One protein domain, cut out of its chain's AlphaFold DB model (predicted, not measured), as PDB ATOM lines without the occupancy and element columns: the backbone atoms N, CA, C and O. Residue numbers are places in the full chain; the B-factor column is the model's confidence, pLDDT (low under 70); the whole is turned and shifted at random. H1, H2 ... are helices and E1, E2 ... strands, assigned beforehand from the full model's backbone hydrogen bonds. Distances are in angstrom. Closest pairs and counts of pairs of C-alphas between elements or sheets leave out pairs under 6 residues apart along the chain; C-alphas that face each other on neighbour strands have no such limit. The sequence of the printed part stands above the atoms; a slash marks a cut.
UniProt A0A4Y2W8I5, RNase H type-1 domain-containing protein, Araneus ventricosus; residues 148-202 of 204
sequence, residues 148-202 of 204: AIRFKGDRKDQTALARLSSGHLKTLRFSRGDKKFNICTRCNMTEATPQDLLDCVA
ATOM      1  N   ALA A 148      20.875 -25.385 -38.138       58.50
ATOM      2  CA  ALA A 148      21.182 -26.607 -38.858       58.50
ATOM      3  C   ALA A 148      21.771 -26.217 -40.216       58.50
ATOM      4  O   ALA A 148      21.141 -25.473 -40.973       58.50
ATOM      5  N   ILE A 149      22.976 -26.712 -40.518       62.84
ATOM      6  CA  ILE A 149      23.556 -26.579 -41.853       62.84
ATOM      7  C   ILE A 149      22.494 -27.118 -42.809       62.84
ATOM      8  O   ILE A 149      22.097 -28.279 -42.680       62.84
ATOM      9  N   ARG A 150      21.973 -26.271 -43.709       65.75
ATOM     10  CA  ARG A 150      20.869 -26.599 -44.636       65.75
ATOM     11  C   ARG A 150      21.332 -27.551 -45.749       65.75
ATOM     12  O   ARG A 150      21.002 -27.380 -46.916       65.75
ATOM     13  N   PHE A 151      22.105 -28.565 -45.383       69.38
ATOM     14  CA  PHE A 151      22.547 -29.632 -46.249       69.38
ATOM     15  C   PHE A 151      21.463 -30.709 -46.317       69.38
ATOM     16  O   PHE A 151      21.088 -31.318 -45.307       69.38
ATOM     17  N   LYS A 152      20.956 -30.954 -47.527       75.12
ATOM     18  CA  LYS A 152      20.016 -32.044 -47.823       75.12
ATOM     19  C   LYS A 152      20.768 -33.379 -47.900       75.12
ATOM     20  O   LYS A 152      20.867 -33.976 -48.964       75.12
ATOM     21  N   GLY A 153      21.314 -33.813 -46.770       76.56
ATOM     22  CA  GLY A 153      21.903 -35.138 -46.580       76.56
ATOM     23  C   GLY A 153      21.176 -35.930 -45.508       76.56
ATOM     24  O   GLY A 153      20.270 -35.415 -44.845       76.56
ATOM     25  N   ASP A 154      21.589 -37.179 -45.312       83.38
ATOM     26  CA  ASP A 154      21.101 -37.950 -44.176       83.38
ATOM     27  C   ASP A 154      21.652 -37.381 -42.846       83.38
ATOM     28  O   ASP A 154      22.514 -36.493 -42.803       83.38
ATOM     29  N   ARG A 155      21.158 -37.884 -41.709       78.06
ATOM     30  CA  ARG A 155      21.606 -37.422 -40.382       78.06
ATOM     31  C   ARG A 155      23.115 -37.616 -40.165       78.06
ATOM     32  O   ARG A 155      23.723 -36.851 -39.409       78.06
ATOM     33  N   LYS A 156      23.720 -38.649 -40.763       80.88
ATOM     34  CA  LYS A 156      25.157 -38.926 -40.635       80.88
ATOM     35  C   LYS A 156      25.958 -37.886 -41.404       80.88
ATOM     36  O   LYS A 156      26.905 -37.352 -40.828       80.88
ATOM     37  N   ASP A 157      25.541 -37.547 -42.617       79.81
ATOM     38  CA  ASP A 157      26.192 -36.540 -43.448       79.81
ATOM     39  C   ASP A 157      26.094 -35.152 -42.813       79.81
ATOM     40  O   ASP A 157      27.102 -34.461 -42.677       79.81
ATOM     41  N   GLN A 158      24.915 -34.777 -42.303       77.06
ATOM     42  CA  GLN A 158      24.730 -33.521 -41.563       77.06
ATOM     43  C   GLN A 158      25.624 -33.451 -40.315       77.06
ATOM     44  O   GLN A 158      26.234 -32.420 -40.033       77.06
ATOM     45  N   THR A 159      25.755 -34.559 -39.576       79.56
ATOM     46  CA  THR A 159      26.634 -34.632 -38.397       79.56
ATOM     47  C   THR A 159      28.113 -34.558 -38.785       79.56
ATOM     48  O   THR A 159      28.903 -33.921 -38.086       79.56
ATOM     49  N   ALA A 160      28.511 -35.220 -39.873       78.19
ATOM     50  CA  ALA A 160      29.876 -35.189 -40.387       78.19
ATOM     51  C   ALA A 160      30.255 -33.776 -40.848       78.19
ATOM     52  O   ALA A 160      31.318 -33.280 -40.476       78.19
ATOM     53  N   LEU A 161      29.345 -33.108 -41.558       76.50
ATOM     54  CA  LEU A 161      29.487 -31.736 -42.021       76.50
ATOM     55  C   LEU A 161      29.592 -30.747 -40.853       76.50
ATOM     56  O   LEU A 161      30.549 -29.984 -40.783       76.50
ATOM     57  N   ALA A 162      28.705 -30.834 -39.857       76.06
ATOM     58  CA  ALA A 162      28.775 -29.989 -38.662       76.06
ATOM     59  C   ALA A 162      30.085 -30.176 -37.873       76.06
ATOM     60  O   ALA A 162      30.660 -29.212 -37.359       76.06
ATOM     61  N   ARG A 163      30.599 -31.412 -37.791       76.88
ATOM     62  CA  ARG A 163      31.906 -31.705 -37.178       76.88
ATOM     63  C   ARG A 163      33.074 -31.171 -38.003       76.88
ATOM     64  O   ARG A 163      34.049 -30.726 -37.407       76.88
ATOM     65  N   LEU A 164      32.995 -31.206 -39.332       75.00
ATOM     66  CA  LEU A 164      33.994 -30.609 -40.220       75.00
ATOM     67  C   LEU A 164      34.029 -29.083 -40.039       75.00
ATOM     68  O   LEU A 164      35.086 -28.548 -39.711       75.00
ATOM     69  N   SER A 165      32.876 -28.411 -40.122       69.69
ATOM     70  CA  SER A 165      32.745 -26.951 -39.989       69.69
ATOM     71  C   SER A 165      33.145 -26.406 -38.613       69.69
ATOM     72  O   SER A 165      33.686 -25.311 -38.529       69.69
ATOM     73  N   SER A 166      32.931 -27.156 -37.524       68.69
ATOM     74  CA  SER A 166      33.365 -26.744 -36.166       68.69
ATOM     75  C   SER A 166      34.789 -27.180 -35.813       68.69
ATOM     76  O   SER A 166      35.271 -26.905 -34.707       68.69
ATOM     77  N   GLY A 167      35.455 -27.934 -36.691       69.38
ATOM     78  CA  GLY A 167      36.730 -28.557 -36.364       69.38
ATOM     79  C   GLY A 167      36.626 -29.522 -35.169       69.38
ATOM     80  O   GLY A 167      37.433 -29.456 -34.242       69.38
ATOM     81  N   HIS A 168      35.625 -30.404 -35.160       70.88
ATOM     82  CA  HIS A 168      35.455 -31.532 -34.226       70.88
ATOM     83  C   HIS A 168      35.632 -32.887 -34.934       70.88
ATOM     84  O   HIS A 168      34.864 -33.834 -34.743       70.88
ATOM     85  N   LEU A 169      36.655 -32.989 -35.780       70.19
ATOM     86  CA  LEU A 169      37.055 -34.234 -36.432       70.19
ATOM     87  C   LEU A 169      38.047 -35.011 -35.566       70.19
ATOM     88  O   LEU A 169      38.981 -34.441 -35.010       70.19
ATOM     89  N   LYS A 170      37.907 -36.341 -35.537       66.94
ATOM     90  CA  LYS A 170      38.860 -37.234 -34.852       66.94
ATOM     91  C   LYS A 170      40.282 -37.155 -35.421       66.94
ATOM     92  O   LYS A 170      41.231 -37.488 -34.728       66.94
ATOM     93  N   THR A 171      40.418 -36.746 -36.680       65.88
ATOM     94  CA  THR A 171      41.690 -36.680 -37.412       65.88
ATOM     95  C   THR A 171      42.356 -35.305 -37.353       65.88
ATOM     96  O   THR A 171      43.394 -35.124 -37.990       65.88
ATOM     97  N   LEU A 172      41.771 -34.331 -36.646       69.62
ATOM     98  CA  LEU A 172      42.397 -33.025 -36.437       69.62
ATOM     99  C   LEU A 172      43.657 -33.177 -35.602       69.62
ATOM    100  O   LEU A 172      43.647 -33.804 -34.542       69.62
ATOM    101  N   ARG A 173      44.739 -32.567 -36.076       67.88
ATOM    102  CA  ARG A 173      45.980 -32.494 -35.317       67.88
ATOM    103  C   ARG A 173      45.965 -31.223 -34.487       67.88
ATOM    104  O   ARG A 173      45.592 -30.162 -34.971       67.88
ATOM    105  N   PHE A 174      46.387 -31.333 -33.236       63.56
ATOM    106  CA  PHE A 174      46.639 -30.176 -32.388       63.56
ATOM    107  C   PHE A 174      48.139 -29.917 -32.358       63.56
ATOM    108  O   PHE A 174      48.924 -30.827 -32.092       63.56
ATOM    109  N   SER A 175      48.544 -28.680 -32.621       61.69
ATOM    110  CA  SER A 175      49.944 -28.271 -32.498       61.69
ATOM    111  C   SER A 175      50.018 -26.874 -31.900       61.69
ATOM    112  O   SER A 175      49.346 -25.978 -32.394       61.69
ATOM    113  N   ARG A 176      50.838 -26.688 -30.857       69.31
ATOM    114  CA  ARG A 176      51.055 -25.392 -30.176       69.31
ATOM    115  C   ARG A 176      49.782 -24.697 -29.653       69.31
ATOM    116  O   ARG A 176      49.817 -23.504 -29.405       69.31
ATOM    117  N   GLY A 177      48.707 -25.448 -29.413       61.91
ATOM    118  CA  GLY A 177      47.427 -24.915 -28.925       61.91
ATOM    119  C   GLY A 177      46.377 -24.715 -30.018       61.91
ATOM    120  O   GLY A 177      45.198 -24.628 -29.690       61.91
ATOM    121  N   ASP A 178      46.774 -24.776 -31.291       63.56
ATOM    122  CA  ASP A 178      45.881 -24.541 -32.423       63.56
ATOM    123  C   ASP A 178      45.428 -25.845 -33.085       63.56
ATOM    124  O   ASP A 178      46.185 -26.824 -33.194       63.56
ATOM    125  N   LYS A 179      44.173 -25.847 -33.551       67.69
ATOM    126  CA  LYS A 179      43.604 -26.912 -34.382       67.69
ATOM    127  C   LYS A 179      44.166 -26.790 -35.798       67.69
ATOM    128  O   LYS A 179      43.965 -25.774 -36.452       67.69
ATOM    129  N   LYS A 180      44.816 -27.843 -36.292       70.06
ATOM    130  CA  LYS A 180      45.297 -27.947 -37.673       70.06
ATOM    131  C   LYS A 180      44.521 -29.009 -38.437       70.06
ATOM    132  O   LYS A 180      44.513 -30.185 -38.057       70.06
ATOM    133  N   PHE A 181      43.888 -28.589 -39.528       68.12
ATOM    134  CA  PHE A 181      43.279 -29.493 -40.497       68.12
ATOM    135  C   PHE A 181      44.363 -30.248 -41.266       68.12
ATOM    136  O   PHE A 181      45.510 -29.811 -41.370       68.12
ATOM    137  N   ASN A 182      44.015 -31.435 -41.756       67.88
ATOM    138  CA  ASN A 182      44.922 -32.183 -42.615       67.88
ATOM    139  C   ASN A 182      44.948 -31.570 -44.014       67.88
ATOM    140  O   ASN A 182      43.989 -30.931 -44.439       67.88
ATOM    141  N   ILE A 183      46.049 -31.819 -44.720       69.56
ATOM    142  CA  ILE A 183      46.239 -31.385 -46.102       69.56
ATOM    143  C   ILE A 183      45.106 -31.960 -46.953       69.56
ATOM    144  O   ILE A 183      44.861 -33.171 -46.928       69.56
ATOM    145  N   CYS A 184      44.414 -31.100 -47.698       70.44
ATOM    146  CA  CYS A 184      43.415 -31.553 -48.656       70.44
ATOM    147  C   CYS A 184      44.120 -32.244 -49.826       70.44
ATOM    148  O   CYS A 184      44.876 -31.605 -50.549       70.44
ATOM    149  N   THR A 185      43.871 -33.529 -50.062       70.06
ATOM    150  CA  THR A 185      44.544 -34.278 -51.141       70.06
ATOM    151  C   THR A 185      44.089 -33.884 -52.548       70.06
ATOM    152  O   THR A 185      44.758 -34.229 -53.516       70.06
ATOM    153  N   ARG A 186      42.967 -33.163 -52.680       72.00
ATOM    154  CA  ARG A 186      42.444 -32.687 -53.971       72.00
ATOM    155  C   ARG A 186      43.053 -31.357 -54.418       72.00
ATOM    156  O   ARG A 186      43.399 -31.227 -55.583       72.00
ATOM    157  N   CYS A 187      43.172 -30.380 -53.516       75.00
ATOM    158  CA  CYS A 187      43.735 -29.058 -53.830       75.00
ATOM    159  C   CYS A 187      45.146 -28.833 -53.256       75.00
ATOM    160  O   CYS A 187      45.724 -27.771 -53.452       75.00
ATOM    161  N   ASN A 188      45.703 -29.827 -52.555       68.75
ATOM    162  CA  ASN A 188      47.030 -29.824 -51.929       68.75
ATOM    163  C   ASN A 188      47.290 -28.651 -50.957       68.75
ATOM    164  O   ASN A 188      48.438 -28.304 -50.681       68.75
ATOM    165  N   MET A 189      46.224 -28.050 -50.420       70.69
ATOM    166  CA  MET A 189      46.282 -26.949 -49.453       70.69
ATOM    167  C   MET A 189      46.830 -27.436 -48.109       70.69
ATOM    168  O   MET A 189      46.231 -28.301 -47.463       70.69
ATOM    169  N   THR A 190      47.962 -26.875 -47.682       61.78
ATOM    170  CA  THR A 190      48.698 -27.281 -46.471       61.78
ATOM    171  C   THR A 190      48.083 -26.773 -45.168       61.78
ATOM    172  O   THR A 190      48.314 -27.370 -44.118       61.78
ATOM    173  N   GLU A 191      47.279 -25.712 -45.238       65.56
ATOM    174  CA  GLU A 191      46.553 -25.107 -44.111       65.56
ATOM    175  C   GLU A 191      45.080 -24.897 -44.481       65.56
ATOM    176  O   GLU A 191      44.545 -23.799 -44.387       65.56
ATOM    177  N   ALA A 192      44.429 -25.959 -44.962       63.84
ATOM    178  CA  ALA A 192      43.034 -25.888 -45.381       63.84
ATOM    179  C   ALA A 192      42.119 -25.470 -44.215       63.84
ATOM    180  O   ALA A 192      42.148 -26.064 -43.135       63.84
ATOM    181  N   THR A 193      41.273 -24.473 -44.437       69.44
ATOM    182  CA  THR A 193      40.149 -24.153 -43.555       69.44
ATOM    183  C   THR A 193      38.990 -25.128 -43.808       69.44
ATOM    184  O   THR A 193      38.969 -25.823 -44.831       69.44
ATOM    185  N   PRO A 194      37.985 -25.210 -42.914       69.25
ATOM    186  CA  PRO A 194      36.762 -25.944 -43.221       69.25
ATOM    187  C   PRO A 194      36.130 -25.510 -44.545       69.25
ATOM    188  O   PRO A 194      35.665 -26.369 -45.282       69.25
ATOM    189  N   GLN A 195      36.159 -24.211 -44.868       69.00
ATOM    190  CA  GLN A 195      35.587 -23.677 -46.104       69.00
ATOM    191  C   GLN A 195      36.327 -24.209 -47.335       69.00
ATOM    192  O   GLN A 195      35.689 -24.743 -48.234       69.00
ATOM    193  N   ASP A 196      37.663 -24.199 -47.316       71.25
ATOM    194  CA  ASP A 196      38.476 -24.733 -48.418       71.25
ATOM    195  C   ASP A 196      38.181 -26.215 -48.678       71.25
ATOM    196  O   ASP A 196      38.162 -26.676 -49.820       71.25
ATOM    197  N   LEU A 197      37.951 -26.985 -47.608       70.12
ATOM    198  CA  LEU A 197      37.580 -28.391 -47.724       70.12
ATOM    199  C   LEU A 197      36.187 -28.547 -48.334       70.12
ATOM    200  O   LEU A 197      36.033 -29.404 -49.200       70.12
ATOM    201  N   LEU A 198      35.209 -27.734 -47.919       71.69
ATOM    202  CA  LEU A 198      33.834 -27.763 -48.430       71.69
ATOM    203  C   LEU A 198      33.733 -27.347 -49.896       71.69
ATOM    204  O   LEU A 198      33.074 -28.041 -50.674       71.69
ATOM    205  N   ASP A 199      34.435 -26.288 -50.285       72.06
ATOM    206  CA  ASP A 199      34.510 -25.826 -51.671       72.06
ATOM    207  C   ASP A 199      35.141 -26.912 -52.555       72.06
ATOM    208  O   ASP A 199      34.669 -27.206 -53.653       72.06
ATOM    209  N   CYS A 200      36.157 -27.614 -52.039       73.31
ATOM    210  CA  CYS A 200      36.828 -28.697 -52.755       73.31
ATOM    211  C   CYS A 200      35.949 -29.945 -52.987       73.31
ATOM    212  O   CYS A 200      36.205 -30.735 -53.908       73.31
ATOM    213  N   VAL A 201      34.906 -30.143 -52.173       69.69
ATOM    214  CA  VAL A 201      33.879 -31.178 -52.385       69.69
ATOM    215  C   VAL A 201      32.575 -30.640 -52.980       69.69
ATOM    216  O   VAL A 201      31.647 -31.427 -53.150       69.69
ATOM    217  N   ALA A 202      32.529 -29.359 -53.368       69.19
ATOM    218  CA  ALA A 202      31.363 -28.696 -53.957       69.19
ATOM    219  C   ALA A 202      30.091 -28.819 -53.092       69.19
ATOM    220  O   ALA A 202      29.008 -29.122 -53.592       69.19
TER     221      ALA A 202
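AT A GLANCE: This is residues 148 to 202 of the 204 residues of the protein "RNase H type-1 domain-containing protein" of Araneus ventricosus (UniProt A0A4Y2W8I5). Helix H1 and a small hairpin, E1 and E2, make the two ends of the long axis, and a long loop, residues 181 to 193, folds back from the hairpin to short H2, whose first residue comes near the last of H1. The 55 printed residues hold, in order, H1, E1, E2 and H2, with an antiparallel two-strand sheet; the class is mixed, with under half of the residues in named elements. It is only just compact, close to loose, with a radius of gyration of the C-alphas of 11.8 A and spans of 35 by 23 by 14 A.

HOW THE PARTS SIT: H1, residues 155 to 165, and H2, residues 194 to 200, only just touch, with 3 pairs of C-alphas within 8 A; the closest are those of Ser 165 and Pro 194, 5.3 A. They run opposite ways at a steep tilt of 66 degrees. E1, residues 173 to 175, and E2, residues 178 to 180, form an antiparallel hairpin at 141 degrees, with N 180 and O 173 within hydrogen-bond range at 2.8 A. H1 and E2 are apart, as are E1 and H2. Every O i to N i+4 pair is within range in H1 and H2.

IN THESE COORDINATES: H1 begins at C-alpha 155 (21.606, -37.422, -40.382) and is 15.3 A long. E1 measures 6.4 A and E2 6.3 A. H2, 9.9 A, ends at C-alpha 200 (36.828, -28.697, -52.755).

THE WHOLE: The C-alphas farthest apart, of Lys 152 and Arg 176, are 36.3 A apart. The printed part has no cut, and the link E2 to H2 is long. Mean pLDDT of the printed part is 70.5, with 29 residues under 70, among them 170 to 179.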